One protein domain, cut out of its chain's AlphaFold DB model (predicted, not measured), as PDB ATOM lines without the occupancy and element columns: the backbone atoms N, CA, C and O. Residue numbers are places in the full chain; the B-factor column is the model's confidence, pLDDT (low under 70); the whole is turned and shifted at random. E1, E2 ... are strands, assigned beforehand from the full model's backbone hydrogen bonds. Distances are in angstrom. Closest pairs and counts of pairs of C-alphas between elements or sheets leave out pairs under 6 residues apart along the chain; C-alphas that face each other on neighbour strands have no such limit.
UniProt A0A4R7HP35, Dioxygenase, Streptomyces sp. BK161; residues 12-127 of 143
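Overview. This is residues 12 to 127 of the 143 residues of the protein "Dioxygenase" of Streptomyces sp. BK161 (UniProt A0A4R7HP35). Two strongly twisted antiparallel sheets, E5 to E9 and E2 to E4, make a loose wedge, with no strand of one sheet within 8 A of a strand of the other; the strands run mostly along the longest axis. The larger sheet is built on the long pair E7 and E8, short E1 lies beside E2, and residues 31 to 47 loop out at one end. The printed part has 116 residues, with nine named strands in the order E1 to E9 and no named helix; under half of the residues, 53, are in named elements, and the class is all strand. The whole is compact, with a radius of gyration of the C-alphas of 14.6 A, and spans 42 by 30 by 23 A.

Arrangement. In the larger, branched sheet, E7, residues 88 to 96, has three antiparallel neighbours in staggered pairing. E5, residues 69 to 71, and E6, residues 75 to 78, lie on one side of E7, and E8, residues 101 to 108, on the other side. N 70 and O 95 are 3.0 A apart, N 77 and O 89 2.8 A, and N 94 and O 103 2.8 A, each within hydrogen-bond range. E9, residues 116 to 122, is the antiparallel neighbour of E8 at 159 degrees, with N 104 and O 120 2.8 A apart. E6 E7 E8 E9 form a meander, each strand the antiparallel neighbour of the one before. E2, residues 25 to 30, E3, residues 48 to 53, and E4, residues 58 to 64, form a second meander in that order, with E3 the inner strand. N 50 and O 28 are 2.9 A apart, and N 51 and O 61 2.8 A. E3 and E5 are only just apart, with a closest distance of 8.1 A. E1, residues 12 to 14, pairs with no named strand; its closest C-alphas to E2 are those of Pro 13 and Ser 28, 4.7 A apart.

Along the chain. E7 is 24.9 A long, from C-alpha 88 at (276.466, 267.658, 233.994) to C-alpha 96 at (252.412, 261.176, 234.339). E8 measures 22.9 A, E4 17.3 A, E3 16.4 A, E2 15.9 A and E9 15.4 A, while E6, E5 and E1 are shorter. E1 begins at C-alpha 12, (268.944, 251.995, 239.832), and E9 ends at C-alpha 122, (256.342, 263.156, 224.593).

Size, cuts and confidence. The C-alphas of Gly 38 and Asp 82 are the two farthest apart, at 46.0 A. The printed part has no cut. The link from E2 to E3, 17 residues, is long. Mean pLDDT of the printed part is 79.9; residue 12 and residues 16 to 45 are under 70.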
ATOM      1  N   ALA A  12     268.413 251.483 241.099       56.34
ATOM      2  CA  ALA A  12     268.944 251.995 239.832       56.34
ATOM      3  C   ALA A  12     270.128 252.980 240.008       56.34
ATOM      4  O   ALA A  12     270.042 254.133 239.578       56.34
ATOM      5  N   PRO A  13     271.215 252.568 240.699       72.06
ATOM      6  CA  PRO A  13     272.354 253.441 240.934       72.06
ATOM      7  C   PRO A  13     273.034 253.808 239.612       72.06
ATOM      8  O   PRO A  13     273.394 252.931 238.827       72.06
ATOM      9  N   ARG A  14     273.262 255.101 239.394       70.25
ATOM     10  CA  ARG A  14     274.072 255.621 238.288       70.25
ATOM     11  C   ARG A  14     275.256 256.390 238.823       70.25
ATOM     12  O   ARG A  14     275.165 257.028 239.869       70.25
ATOM     13  N   THR A  15     276.330 256.371 238.061       73.75
ATOM     14  CA  THR A  15     277.543 257.130 238.329       73.75
ATOM     15  C   THR A  15     278.028 257.772 237.036       73.75
ATOM     16  O   THR A  15     277.523 257.452 235.955       73.75
ATOM     17  N   ASP A  16     278.960 258.710 237.151       66.25
ATOM     18  CA  ASP A  16     279.615 259.322 236.001       66.25
ATOM     19  C   ASP A  16     280.533 258.298 235.311       66.25
ATOM     20  O   ASP A  16     281.509 257.878 235.920       66.25
ATOM     21  N   PRO A  17     280.264 257.858 234.068       59.91
ATOM     22  CA  PRO A  17     281.060 256.817 233.425       59.91
ATOM     23  C   PRO A  17     282.472 257.274 233.014       59.91
ATOM     24  O   PRO A  17     283.268 256.422 232.620       59.91
ATOM     25  N   ALA A  18     282.790 258.575 233.079       54.81
ATOM     26  CA  ALA A  18     284.002 259.145 232.490       54.81
ATOM     27  C   ALA A  18     285.311 258.679 233.149       54.81
ATOM     28  O   ALA A  18     286.346 258.654 232.487       54.81
ATOM     29  N   THR A  19     285.303 258.295 234.428       50.28
ATOM     30  CA  THR A  19     286.566 258.153 235.172       50.28
ATOM     31  C   THR A  19     287.078 256.724 235.312       50.28
ATOM     32  O   THR A  19     288.255 256.547 235.600       50.28
ATOM     33  N   GLY A  20     286.257 255.681 235.124       41.19
ATOM     34  CA  GLY A  20     286.682 254.288 235.374       41.19
ATOM     35  C   GLY A  20     287.192 254.019 236.807       41.19
ATOM     36  O   GLY A  20     287.688 252.929 237.095       41.19
ATOM     37  N   GLU A  21     287.061 255.000 237.702       44.12
ATOM     38  CA  GLU A  21     287.500 254.999 239.092       44.12
ATOM     39  C   GLU A  21     286.295 254.893 240.042       44.12
ATOM     40  O   GLU A  21     285.131 254.888 239.641       44.12
ATOM     41  N   MET A  22     286.571 254.763 241.341       47.78
ATOM     42  CA  MET A  22     285.541 254.735 242.382       47.78
ATOM     43  C   MET A  22     284.854 256.106 242.480       47.78
ATOM     44  O   MET A  22     285.411 257.029 243.067       47.78
ATOM     45  N   PHE A  23     283.638 256.201 241.951       53.69
ATOM     46  CA  PHE A  23     282.847 257.431 241.835       53.69
ATOM     47  C   PHE A  23     282.624 258.160 243.176       53.69
ATOM     48  O   PHE A  23     282.248 257.551 244.184       53.69
ATOM     49  N   ALA A  24     282.840 259.476 243.184       55.66
ATOM     50  CA  ALA A  24     282.473 260.399 244.251       55.66
ATOM     51  C   ALA A  24     280.968 260.697 244.279       55.66
ATOM     52  O   ALA A  24     280.447 260.985 245.360       55.66
ATOM     53  N   PHE A  25     280.243 260.565 243.156       55.81
ATOM     54  CA  PHE A  25     278.793 260.796 243.114       55.81
ATOM     55  C   PHE A  25     277.970 259.613 242.600       55.81
ATOM     56  O   PHE A  25     278.316 258.954 241.622       55.81
ATOM     57  N   GLY A  26     276.836 259.369 243.259       59.22
ATOM     58  CA  GLY A  26     275.856 258.363 242.860       59.22
ATOM     59  C   GLY A  26     274.454 258.943 242.789       59.22
ATOM     60  O   GLY A  26     274.079 259.755 243.637       59.22
ATOM     61  N   TYR A  27     273.676 258.494 241.809       62.81
ATOM     62  CA  TYR A  27     272.270 258.853 241.665       62.81
ATOM     63  C   TYR A  27     271.400 257.632 241.839       62.81
ATOM     64  O   TYR A  27     271.693 256.593 241.258       62.81
ATOM     65  N   SER A  28     270.347 257.737 242.637       58.81
ATOM     66  CA  SER A  28     269.439 256.618 242.851       58.81
ATOM     67  C   SER A  28     268.000 257.076 242.876       58.81
ATOM     68  O   SER A  28     267.677 258.216 243.223       58.81
ATOM     69  N   ALA A  29     267.141 256.148 242.491       56.75
ATOM     70  CA  ALA A  29     265.719 256.325 242.551       56.75
ATOM     71  C   ALA A  29     265.175 255.802 243.876       56.75
ATOM     72  O   ALA A  29     265.491 254.687 244.296       56.75
ATOM     73  N   ARG A  30     264.351 256.602 244.549       55.22
ATOM     74  CA  ARG A  30     263.779 256.251 245.848       55.22
ATOM     75  C   ARG A  30     262.266 256.394 245.828       55.22
ATOM     76  O   ARG A  30     261.730 257.338 245.252       55.22
ATOM     77  N   VAL A  31     261.610 255.447 246.494       59.34
ATOM     78  CA  VAL A  31     260.201 255.532 246.880       59.34
ATOM     79  C   VAL A  31     260.140 256.232 248.238       59.34
ATOM     80  O   VAL A  31     260.690 255.736 249.226       59.34
ATOM     81  N   LEU A  32     259.517 257.401 248.291       57.53
ATOM     82  CA  LEU A  32     259.058 258.008 249.537       57.53
ATOM     83  C   LEU A  32     257.676 257.411 249.839       57.53
ATOM     84  O   LEU A  32     256.773 257.524 249.015       57.53
ATOM     85  N   GLY A  33     257.558 256.673 250.949       48.19
ATOM     86  CA  GLY A  33     256.358 255.899 251.286       48.19
ATOM     87  C   GLY A  33     255.112 256.758 251.538       48.19
ATOM     88  O   GLY A  33     255.244 257.888 251.985       48.19
ATOM     89  N   HIS A  34     253.939 256.180 251.238       44.50
ATOM     90  CA  HIS A  34     252.546 256.503 251.626       44.50
ATOM     91  C   HIS A  34     252.138 257.932 252.062       44.50
ATOM     92  O   HIS A  34     251.190 258.060 252.829       44.50
ATOM     93  N   GLU A  35     252.746 259.010 251.570       44.53
ATOM     94  CA  GLU A  35     252.175 260.358 251.765       44.53
ATOM     95  C   GLU A  35     251.174 260.762 250.674       44.53
ATOM     96  O   GLU A  35     250.561 261.816 250.792       44.53
ATOM     97  N   HIS A  36     250.923 259.917 249.664       46.38
ATOM     98  CA  HIS A  36     249.885 260.167 248.656       46.38
ATOM     99  C   HIS A  36     248.724 259.188 248.771       46.38
ATOM    100  O   HIS A  36     248.695 258.119 248.156       46.38
ATOM    101  N   ASP A  37     247.736 259.606 249.552       42.25
ATOM    102  CA  ASP A  37     246.401 259.033 249.563       42.25
ATOM    103  C   ASP A  37     245.764 259.181 248.171       42.25
ATOM    104  O   ASP A  37     245.284 260.252 247.803       42.25
ATOM    105  N   GLY A  38     245.717 258.098 247.387       43.91
ATOM    106  CA  GLY A  38     244.690 257.980 246.343       43.91
ATOM    107  C   GLY A  38     245.062 257.360 245.000       43.91
ATOM    108  O   GLY A  38     244.153 257.148 244.200       43.91
ATOM    109  N   VAL A  39     246.323 257.013 244.722       44.00
ATOM    110  CA  VAL A  39     246.668 256.327 243.459       44.00
ATOM    111  C   VAL A  39     247.013 254.860 243.712       44.00
ATOM    112  O   VAL A  39     247.970 254.502 244.388       44.00
ATOM    113  N   ILE A  40     246.155 254.011 243.162       42.75
ATOM    114  CA  ILE A  40     246.089 252.558 243.297       42.75
ATOM    115  C   ILE A  40     247.417 251.887 242.878       42.75
ATOM    116  O   ILE A  40     247.814 251.978 241.721       42.75
ATOM    117  N   GLY A  41     248.042 251.123 243.787       44.22
ATOM    118  CA  GLY A  41     248.727 249.863 243.448       44.22
ATOM    119  C   GLY A  41     250.195 249.869 242.993       44.22
ATOM    120  O   GLY A  41     250.582 248.928 242.299       44.22
ATOM    121  N   TYR A  42     251.031 250.841 243.375       48.75
ATOM    122  CA  TYR A  42     252.458 250.830 243.005       48.75
ATOM    123  C   TYR A  42     253.410 251.011 244.200       48.75
ATOM    124  O   TYR A  42     254.043 252.052 244.344       48.75
ATOM    125  N   ASP A  43     253.621 249.955 244.992       47.44
ATOM    126  CA  ASP A  43     254.618 249.916 246.089       47.44
ATOM    127  C   ASP A  43     256.089 250.073 245.620       47.44
ATOM    128  O   ASP A  43     257.015 250.129 246.428       47.44
ATOM    129  N   LEU A  44     256.323 250.160 244.304       54.06
ATOM    130  CA  LEU A  44     257.635 250.335 243.664       54.06
ATOM    131  C   LEU A  44     257.725 251.614 242.809       54.06
ATOM    132  O   LEU A  44     258.638 251.755 241.996       54.06
ATOM    133  N   ALA A  45     256.773 252.540 242.955       65.44
ATOM    134  CA  ALA A  45     256.753 253.796 242.215       65.44
ATOM    135  C   ALA A  45     257.900 254.724 242.649       65.44
ATOM    136  O   ALA A  45     257.850 255.371 243.693       65.44
ATOM    137  N   LEU A  46     258.942 254.799 241.822       75.44
ATOM    138  CA  LEU A  46     260.051 255.728 242.007       75.44
ATOM    139  C   LEU A  46     259.530 257.167 241.878       75.44
ATOM    140  O   LEU A  46     259.019 257.540 240.819       75.44
ATOM    141  N   ASN A  47     259.650 257.960 242.945       82.38
ATOM    142  CA  ASN A  47     259.117 259.328 243.028       82.38
ATOM    143  C   ASN A  47     260.143 260.364 243.515       82.38
ATOM    144  O   ASN A  47     259.818 261.540 243.642       82.38
ATOM    145  N   SER A  48     261.388 259.965 243.771       86.94
ATOM    146  CA  SER A  48     262.476 260.914 244.001       86.94
ATOM    147  C   SER A  48     263.814 260.461 243.426       86.94
ATOM    148  O   SER A  48     264.135 259.270 243.440       86.94
ATOM    149  N   ILE A  49     264.593 261.430 242.948       87.88
ATOM    150  CA  ILE A  49     265.979 261.272 242.499       87.88
ATOM    151  C   ILE A  49     266.883 261.820 243.596       87.88
ATOM    152  O   ILE A  49     266.701 262.951 244.042       87.88
ATOM    153  N   LEU A  50     267.865 261.033 244.022       88.69
ATOM    154  CA  LEU A  50     268.866 261.439 245.005       88.69
ATOM    155  C   LEU A  50     270.218 261.642 244.339       88.69
ATOM    156  O   LEU A  50     270.570 260.885 243.443       88.69
ATOM    157  N   ARG A  51     270.999 262.599 244.842       87.88
ATOM    158  CA  ARG A  51     272.446 262.691 244.641       87.88
ATOM    159  C   ARG A  51     273.142 262.372 245.954       87.88
ATOM    160  O   ARG A  51     272.872 263.003 246.977       87.88
ATOM    161  N   TYR A  52     274.049 261.409 245.920       85.50
ATOM    162  CA  TYR A  52     274.872 261.006 247.051       85.50
ATOM    163  C   TYR A  52     276.333 261.360 246.793       85.50
ATOM    164  O   TYR A  52     276.846 261.066 245.720       85.50
ATOM    165  N   ASP A  53     276.986 261.970 247.776       85.06
ATOM    166  CA  ASP A  53     278.418 262.269 247.803       85.06
ATOM    167  C   ASP A  53     279.113 261.198 248.659       85.06
ATOM    168  O   ASP A  53     278.913 261.124 249.876       85.06
ATOM    169  N   PHE A  54     279.886 260.327 248.013       80.94
ATOM    170  CA  PHE A  54     280.578 259.202 248.644       80.94
ATOM    171  C   PHE A  54     281.777 259.629 249.491       80.94
ATOM    172  O   PHE A  54     282.134 258.898 250.417       80.94
ATOM    173  N   ASP A  55     282.376 260.787 249.207       81.62
ATOM    174  CA  ASP A  55     283.466 261.348 250.007       81.62
ATOM    175  C   ASP A  55     282.952 261.867 251.346       81.62
ATOM    176  O   ASP A  55     283.523 261.585 252.399       81.62
ATOM    177  N   LYS A  56     281.817 262.567 251.317       82.94
ATOM    178  CA  LYS A  56     281.147 263.076 252.522       82.94
ATOM    179  C   LYS A  56     280.217 262.054 253.174       82.94
ATOM    180  O   LYS A  56     279.718 262.295 254.269       82.94
ATOM    181  N   GLN A  57     279.974 260.929 252.505       81.50
ATOM    182  CA  GLN A  57     279.029 259.885 252.898       81.50
ATOM    183  C   GLN A  57     277.611 260.404 253.189       81.50
ATOM    184  O   GLN A  57     276.945 259.935 254.119       81.50
ATOM    185  N   GLN A  58     277.116 261.338 252.377       84.88
ATOM    186  CA  GLN A  58     275.818 261.975 252.603       84.88
ATOM    187  C   GLN A  58     275.054 262.242 251.306       84.88
ATOM    188  O   GLN A  58     275.640 262.427 250.242       84.88
ATOM    189  N   VAL A  59     273.727 262.317 251.415       85.06
ATOM    190  CA  VAL A  59     272.883 262.863 250.346       85.06
ATOM    191  C   VAL A  59     273.136 264.368 250.264       85.06
ATOM    192  O   VAL A  59     273.057 265.061 251.276       85.06
ATOM    193  N   THR A  60     273.459 264.862 249.074       88.75
ATOM    194  CA  THR A  60     273.762 266.279 248.810       88.75
ATOM    195  C   THR A  60     272.735 266.957 247.915       88.75
ATOM    196  O   THR A  60     272.736 268.179 247.822       88.75
ATOM    197  N   GLY A  61     271.838 266.191 247.292       89.25
ATOM    198  CA  GLY A  61     270.735 266.724 246.504       89.25
ATOM    199  C   GLY A  61     269.575 265.740 246.429       89.25
ATOM    200  O   GLY A  61     269.772 264.525 246.496       89.25
ATOM    201  N   GLN A  62     268.365 266.269 246.287       90.25
ATOM    202  CA  GLN A  62     267.158 265.482 246.077       90.25
ATOM    203  C   GLN A  62     266.180 266.269 245.209       90.25
ATOM    204  O   GLN A  62     265.949 267.449 245.456       90.25
ATOM    205  N   TYR A  63     265.580 265.588 244.243       91.31
ATOM    206  CA  TYR A  63     264.394 266.053 243.540       91.31
ATOM    207  C   TYR A  63     263.237 265.109 243.856       91.31
ATOM    208  O   TYR A  63     263.395 263.892 243.750       91.31
ATOM    209  N   VAL A  64     262.090 265.655 244.257       89.69
ATOM    210  CA  VAL A  64     260.859 264.894 244.511       89.69
ATOM    211  C   VAL A  64     259.859 265.240 243.419       89.69
ATOM    212  O   VAL A  64     259.636 266.413 243.127       89.69
ATOM    213  N   LEU A  65     259.297 264.214 242.788       87.56
ATOM    214  CA  LEU A  65     258.320 264.379 241.723       87.56
ATOM    215  C   LEU A  65     256.927 264.688 242.297       87.56
ATOM    216  O   LEU A  65     256.635 264.283 243.424       87.56
ATOM    217  N   PRO A  66     256.053 265.358 241.518       85.94
ATOM    218  CA  PRO A  66     254.651 265.537 241.885       85.94
ATOM    219  C   PRO A  66     253.915 264.208 242.079       85.94
ATOM    220  O   PRO A  66     254.300 263.175 241.533       85.94
ATOM    221  N   ASP A  67     252.790 264.260 242.781       80.44
ATOM    222  CA  ASP A  67     252.126 263.088 243.346       80.44
ATOM    223  C   ASP A  67     251.682 262.024 242.357       80.44
ATOM    224  O   ASP A  67     251.770 260.822 242.612       80.44
ATOM    225  N   ASN A  68     251.219 262.483 241.204       82.94
ATOM    226  CA  ASN A  68     250.738 261.672 240.100       82.94
ATOM    227  C   ASN A  68     251.856 261.315 239.111       82.94
ATOM    228  O   ASN A  68     251.564 260.878 237.995       82.94
ATOM    229  N   VAL A  69     253.119 261.550 239.466       87.88
ATOM    230  CA  VAL A  69     254.257 261.374 238.572       87.88
ATOM    231  C   VAL A  69     255.259 260.408 239.188       87.88
ATOM    232  O   VAL A  69     255.681 260.520 240.332       87.88
ATOM    233  N   THR A  70     255.661 259.438 238.379       88.31
ATOM    234  CA  THR A  70     256.773 258.529 238.690       88.31
ATOM    235  C   THR A  70     257.873 258.728 237.668       88.31
ATOM    236  O   THR A  70     257.644 259.407 236.673       88.31
ATOM    237  N   PHE A  71     259.041 258.124 237.844       86.25
ATOM    238  CA  PHE A  71     260.072 258.138 236.805       86.25
ATOM    239  C   PHE A  71     260.715 256.768 236.587       86.25
ATOM    240  O   PHE A  71     260.586 255.859 237.406       86.25
ATOM    241  N   GLN A  72     261.360 256.610 235.435       88.00
ATOM    242  CA  GLN A  72     262.169 255.443 235.072       88.00
ATOM    243  C   GLN A  72     263.640 255.663 235.459       88.00
ATOM    244  O   GLN A  72     263.983 256.727 235.956       88.00
ATOM    245  N   GLU A  73     264.528 254.689 235.245       86.94
ATOM    246  CA  GLU A  73     265.948 254.844 235.599       86.94
ATOM    247  C   GLU A  73     266.556 256.131 234.987       86.94
ATOM    248  O   GLU A  73     266.478 256.318 233.768       86.94
ATOM    249  N   PRO A  74     267.145 257.026 235.807       90.19
ATOM    250  CA  PRO A  74     267.785 258.229 235.307       90.19
ATOM    251  C   PRO A  74     269.120 257.876 234.645       90.19
ATOM    252  O   PRO A  74     269.685 256.810 234.872       90.19
ATOM    253  N   VAL A  75     269.664 258.786 233.846       91.88
ATOM    254  CA  VAL A  75     270.971 258.635 233.198       91.88
ATOM    255  C   VAL A  75     271.770 259.916 233.395       91.88
ATOM    256  O   VAL A  75     271.264 261.000 233.119       91.88
ATOM    257  N   PHE A  76     273.013 259.791 233.865       92.62
ATOM    258  CA  PHE A  76     273.942 260.917 233.940       92.62
ATOM    259  C   PHE A  76     274.573 261.196 232.574       92.62
ATOM    260  O   PHE A  76     274.956 260.267 231.858       92.62
ATOM    261  N   VAL A  77     274.683 262.478 232.242       93.88
ATOM    262  CA  VAL A  77     275.309 262.995 231.027       93.88
ATOM    263  C   VAL A  77     276.326 264.062 231.436       93.88
ATOM    264  O   VAL A  77     275.904 265.071 232.005       93.88
ATOM    265  N   PRO A  78     277.631 263.881 231.171       92.88
ATOM    266  CA  PRO A  78     278.628 264.896 231.499       92.88
ATOM    267  C   PRO A  78     278.383 266.178 230.695       92.88
ATOM    268  O   PRO A  78     277.904 266.128 229.558       92.88
ATOM    269  N   ARG A  79     278.715 267.340 231.272       93.94
ATOM    270  CA  ARG A  79     278.533 268.642 230.602       93.94
ATOM    271  C   ARG A  79     279.385 268.783 229.337       93.94
ATOM    272  O   ARG A  79     278.999 269.496 228.413       93.94
ATOM    273  N   GLY A  80     280.526 268.103 229.313       91.19
ATOM    274  CA  GLY A  80     281.473 268.023 228.207       91.19
ATOM    275  C   GLY A  80     282.564 266.999 228.521       91.19
ATOM    276  O   GLY A  80     282.592 266.452 229.623       91.19
ATOM    277  N   ASP A  81     283.458 266.755 227.566       87.44
ATOM    278  CA  ASP A  81     284.477 265.699 227.671       87.44
ATOM    279  C   ASP A  81     285.476 265.931 228.823       87.44
ATOM    280  O   ASP A  81     285.931 264.975 229.444       87.44
ATOM    281  N   ASP A  82     285.754 267.197 229.152       89.00
ATOM    282  CA  ASP A  82     286.660 267.606 230.237       89.00
ATOM    283  C   ASP A  82     285.912 268.019 231.523       89.00
ATOM    284  O   ASP A  82     286.475 268.691 232.395       89.00
ATOM    285  N   ALA A  83     284.619 267.693 231.636       88.31
ATOM    286  CA  ALA A  83     283.826 268.067 232.803       88.31
ATOM    287  C   ALA A  83     284.347 267.360 234.071       88.31
ATOM    288  O   ALA A  83     284.644 266.162 234.031       88.31
ATOM    289  N   PRO A  84     284.442 268.065 235.216       89.06
ATOM    290  CA  PRO A  84     284.715 267.418 236.493       89.06
ATOM    291  C   PRO A  84     283.663 266.354 236.817       89.06
ATOM    292  O   PRO A  84     282.507 266.473 236.409       89.06
ATOM    293  N   GLU A  85     284.039 265.357 237.622       84.81
ATOM    294  CA  GLU A  85     283.116 264.286 238.005       84.81
ATOM    295  C   GLU A  85     281.810 264.849 238.588       84.81
ATOM    296  O   GLU A  85     281.803 265.628 239.548       84.81
ATOM    297  N   GLY A  86     280.688 264.412 238.020       86.44
ATOM    298  CA  GLY A  86     279.363 264.816 238.473       86.44
ATOM    299  C   GLY A  86     278.930 266.215 238.028       86.44
ATOM    300  O   GLY A  86     277.838 266.625 238.425       86.44
ATOM    301  N   ASP A  87     279.711 266.928 237.209       92.25
ATOM    302  CA  ASP A  87     279.272 268.146 236.519       92.25
ATOM    303  C   ASP A  87     278.576 267.801 235.195       92.25
ATOM    304  O   ASP A  87     279.189 267.364 234.217       92.25
ATOM    305  N   GLY A  88     277.260 267.992 235.160       94.56
ATOM    306  CA  GLY A  88     276.466 267.658 233.994       94.56
ATOM    307  C   GLY A  88     274.979 267.654 234.283       94.56
ATOM    308  O   GLY A  88     274.446 268.518 234.980       94.56
ATOM    309  N   TYR A  89     274.305 266.673 233.701       95.94
ATOM    310  CA  TYR A  89     272.857 266.596 233.688       95.94
ATOM    311  C   TYR A  89     272.374 265.201 234.058       95.94
ATOM    312  O   TYR A  89     273.043 264.199 233.798       95.94
ATOM    313  N   LEU A  90     271.168 265.133 234.613       94.38
ATOM    314  CA  LEU A  90     270.396 263.900 234.681       94.38
ATOM    315  C   LEU A  90     269.253 263.958 233.682       94.38
ATOM    316  O   LEU A  90     268.470 264.907 233.673       94.38
ATOM    317  N   LEU A  91     269.134 262.902 232.888       95.44
ATOM    318  CA  LEU A  91     267.980 262.641 232.047       95.44
ATOM    319  C   LEU A  91     267.090 261.617 232.744       95.44
ATOM    320  O   LEU A  91     267.574 260.551 233.120       95.44
ATOM    321  N   ALA A  92     265.802 261.910 232.909       92.75
ATOM    322  CA  ALA A  92     264.851 260.982 233.519       92.75
ATOM    323  C   ALA A  92     263.509 261.001 232.784       92.75
ATOM    324  O   ALA A  92     262.914 262.060 232.593       92.75
ATOM    325  N   LEU A  93     263.005 259.829 232.393       94.00
ATOM    326  CA  LEU A  93     261.647 259.709 231.861       94.00
ATOM    327  C   LEU A  93     260.647 259.731 233.013       94.00
ATOM    328  O   LEU A  93     260.596 258.785 233.794       94.00
ATOM    329  N   ALA A  94     259.837 260.777 233.090       93.38
ATOM    330  CA  ALA A  94     258.707 260.875 233.994       93.38
ATOM    331  C   ALA A  94     257.460 260.241 233.355       93.38
ATOM    332  O   ALA A  94     257.162 260.482 232.186       93.38
ATOM    333  N   ASN A  95     256.731 259.416 234.103       91.88
ATOM    334  CA  ASN A  95     255.424 258.885 233.731       91.88
ATOM    335  C   ASN A  95     254.355 259.679 234.489       91.88
ATOM    336  O   ASN A  95     254.280 259.583 235.717       91.88
ATOM    337  N   ASN A  96     253.530 260.436 233.769       91.19
ATOM    338  CA  ASN A  96     252.412 261.176 234.339       91.19
ATOM    339  C   ASN A  96     251.150 260.306 234.303       91.19
ATOM    340  O   ASN A  96     250.605 260.016 233.238       91.19
ATOM    341  N   TRP A  97     250.664 259.903 235.473       87.50
ATOM    342  CA  TRP A  97     249.515 259.007 235.606       87.50
ATOM    343  C   TRP A  97     248.161 259.686 235.373       87.50
ATOM    344  O   TRP A  97     247.175 258.992 235.144       87.50
ATOM    345  N   ASN A  98     248.100 261.021 235.360       88.31
ATOM    346  CA  ASN A  98     246.869 261.744 235.025       88.31
ATOM    347  C   ASN A  98     246.655 261.796 233.510       88.31
ATOM    348  O   ASN A  98     245.543 261.608 233.025       88.31
ATOM    349  N   THR A  99     247.723 262.057 232.753       92.25
ATOM    350  CA  THR A  99     247.663 262.154 231.286       92.25
ATOM    351  C   THR A  99     247.954 260.826 230.596       92.25
ATOM    352  O   THR A  99     247.660 260.673 229.413       92.25
ATOM    353  N   MET A 100     248.523 259.861 231.324       91.00
ATOM    354  CA  MET A 100     249.047 258.599 230.801       91.00
ATOM    355  C   MET A 100     250.129 258.800 229.729       91.00
ATOM    356  O   MET A 100     250.312 257.931 228.874       91.00
ATOM    357  N   LEU A 101     250.840 259.929 229.776       94.94
ATOM    358  CA  LEU A 101     251.932 260.289 228.871       94.94
ATOM    359  C   LEU A 101     253.259 260.387 229.621       94.94
ATOM    360  O   LEU A 101     253.313 260.333 230.855       94.94
ATOM    361  N   ASN A 102     254.332 260.522 228.849       94.62
ATOM    362  CA  ASN A 102     255.682 260.634 229.364       94.62
ATOM    363  C   ASN A 102     256.292 261.995 229.068       94.62
ATOM    364  O   ASN A 102     256.097 262.550 227.992       94.62
ATOM    365  N   ASP A 103     257.113 262.459 229.999       96.25
ATOM    366  CA  ASP A 103     257.983 263.608 229.808       96.25
ATOM    367  C   ASP A 103     259.438 263.157 229.967       96.25
ATOM    368  O   ASP A 103     259.736 262.286 230.783       96.25
ATOM    369  N   LEU A 104     260.361 263.743 229.207       96.69
ATOM    370  CA  LEU A 104     261.792 263.632 229.481       96.69
ATOM    371  C   LEU A 104     262.232 264.867 230.268       96.69
ATOM    372  O   LEU A 104     262.224 265.982 229.746       96.69
ATOM    373  N   LEU A 105     262.612 264.650 231.522       96.50
ATOM    374  CA  LEU A 105     263.154 265.671 232.407       96.50
ATOM    375  C   LEU A 105     264.663 265.790 232.201       96.50
ATOM    376  O   LEU A 105     265.358 264.772 232.140       96.50
ATOM    377  N   ILE A 106     265.156 267.025 232.153       97.44
ATOM    378  CA  ILE A 106     266.579 267.362 232.178       97.44
ATOM    379  C   ILE A 106     266.832 268.145 233.463       97.44
ATOM    380  O   ILE A 106     266.304 269.244 233.625       97.44
ATOM    381  N   LEU A 107     267.618 267.583 234.378       96.56
ATOM    382  CA  LEU A 107     267.984 268.213 235.649       96.56
ATOM    383  C   LEU A 107     269.467 268.580 235.644       96.56
ATOM    384  O   LEU A 107     270.276 267.818 235.116       96.56
ATOM    385  N   ASP A 108     269.828 269.702 236.265       96.38
ATOM    386  CA  ASP A 108     271.233 270.004 236.553       96.38
ATOM    387  C   ASP A 108     271.700 269.139 237.733       96.38
ATOM    388  O   ASP A 108     271.067 269.112 238.792       96.38
ATOM    389  N   SER A 109     272.795 268.397 237.563       92.19
ATOM    390  CA  SER A 109     273.309 267.504 238.605       92.19
ATOM    391  C   SER A 109     273.822 268.248 239.844       92.19
ATOM    392  O   SER A 109     273.879 267.673 240.939       92.19
ATOM    393  N   ALA A 110     274.197 269.522 239.697       90.31
ATOM    394  CA  ALA A 110     274.689 270.350 240.786       90.31
ATOM    395  C   ALA A 110     273.572 270.757 241.757       90.31
ATOM    396  O   ALA A 110     273.831 270.827 242.960       90.31
ATOM    397  N   ASP A 111     272.350 270.959 241.255       94.50
ATOM    398  CA  ASP A 111     271.211 271.462 242.026       94.50
ATOM    399  C   ASP A 111     269.896 270.760 241.647       94.50
ATOM    400  O   ASP A 111     269.031 271.301 240.959       94.50
ATOM    401  N   LEU A 112     269.724 269.531 242.142       92.94
ATOM    402  CA  LEU A 112     268.486 268.770 241.937       92.94
ATOM    403  C   LEU A 112     267.257 269.439 242.573       92.94
ATOM    404  O   LEU A 112     266.138 269.219 242.113       92.94
ATOM    405  N   ALA A 113     267.445 270.233 243.631       94.25
ATOM    406  CA  ALA A 113     266.339 270.839 244.366       94.25
ATOM    407  C   ALA A 113     265.654 271.956 243.562       94.25
ATOM    408  O   ALA A 113     264.456 272.181 243.740       94.25
ATOM    409  N   ALA A 114     266.376 272.602 242.640       96.38
ATOM    410  CA  ALA A 114     265.809 273.550 241.680       96.38
ATOM    411  C   ALA A 114     264.823 272.901 240.688       96.38
ATOM    412  O   ALA A 114     264.019 273.599 240.069       96.38
ATOM    413  N   GLY A 115     264.846 271.570 240.561       95.44
ATOM    414  CA  GLY A 115     264.008 270.825 239.630       95.44
ATOM    415  C   GLY A 115     264.550 270.816 238.195       95.44
ATOM    416  O   GLY A 115     265.720 271.123 237.961       95.44
ATOM    417  N   PRO A 116     263.732 270.391 237.214       97.06
ATOM    418  CA  PRO A 116     264.175 270.279 235.832       97.06
ATOM    419  C   PRO A 116     264.444 271.655 235.214       97.06
ATOM    420  O   PRO A 116     263.585 272.535 235.223       97.06
ATOM    421  N   ILE A 117     265.620 271.808 234.603       98.19
ATOM    422  CA  ILE A 117     265.983 272.983 233.799       98.19
ATOM    423  C   ILE A 117     265.311 272.958 232.419       98.19
ATOM    424  O   ILE A 117     265.188 273.994 231.767       98.19
ATOM    425  N   ALA A 118     264.867 271.778 231.974       98.25
ATOM    426  CA  ALA A 118     264.044 271.600 230.788       98.25
ATOM    427  C   ALA A 118     263.175 270.338 230.900       98.25
ATOM    428  O   ALA A 118     263.570 269.341 231.506       98.25
ATOM    429  N   THR A 119     262.015 270.379 230.246       97.69
ATOM    430  CA  THR A 119     261.070 269.261 230.153       97.69
ATOM    431  C   THR A 119     260.628 269.097 228.706       97.69
ATOM    432  O   THR A 119     260.131 270.045 228.098       97.69
ATOM    433  N   LEU A 120     260.799 267.900 228.144       97.69
ATOM    434  CA  LEU A 120     260.321 267.560 226.805       97.69
ATOM    435  C   LEU A 120     259.067 266.696 226.923       97.69
ATOM    436  O   LEU A 120     259.134 265.568 227.406       97.69
ATOM    437  N   HIS A 121     257.942 267.209 226.434       97.19
ATOM    438  CA  HIS A 121     256.666 266.498 226.445       97.19
ATOM    439  C   HIS A 121     256.582 265.491 225.297       97.19
ATOM    440  O   HIS A 121     256.627 265.877 224.126       97.19
ATOM    441  N   LEU A 122     256.445 264.201 225.610       96.56
ATOM    442  CA  LEU A 122     256.342 263.156 224.593       96.56
ATOM    443  C   LEU A 122     254.867 262.909 224.238       96.56
ATOM    444  O   LEU A 122     254.056 262.625 225.121       96.56
ATOM    445  N   PRO A 123     254.490 262.924 222.946       95.25
ATOM    446  CA  PRO A 123     253.104 262.725 222.515       95.25
ATOM    447  C   PRO A 123     252.688 261.242 222.511       95.25
ATOM    448  O   PRO A 123     251.817 260.836 221.743       95.25
ATOM    449  N   LEU A 124     253.341 260.401 223.317       93.31
ATOM    450  CA  LEU A 124     253.105 258.963 223.363       93.31
ATOM    451  C   LEU A 124     253.371 258.388 224.754       93.31
ATOM    452  O   LEU A 124     254.199 258.887 225.514       93.31
ATOM    453  N   ARG A 125     252.671 257.293 225.054       92.81
ATOM    454  CA  ARG A 125     252.838 256.531 226.289       92.81
ATOM    455  C   ARG A 125     253.924 255.476 226.125       92.81
ATOM    456  O   ARG A 125     253.742 254.497 225.399       92.81
ATOM    457  N   LEU A 126     255.012 255.637 226.859       91.75
ATOM    458  CA  LEU A 126     256.033 254.618 227.035       91.75
ATOM    459  C   LEU A 126     255.609 253.632 228.130       91.75
ATOM    460  O   LEU A 126     254.881 253.956 229.070       91.75
ATOM    461  N   ARG A 127     256.066 252.387 228.003       89.19
ATOM    462  CA  ARG A 127     256.031 251.429 229.115       89.19
ATOM    463  C   ARG A 127     257.211 251.706 230.044       89.19
ATOM    464  O   ARG A 127     258.198 252.301 229.616       89.19
TER     465      ARG A 127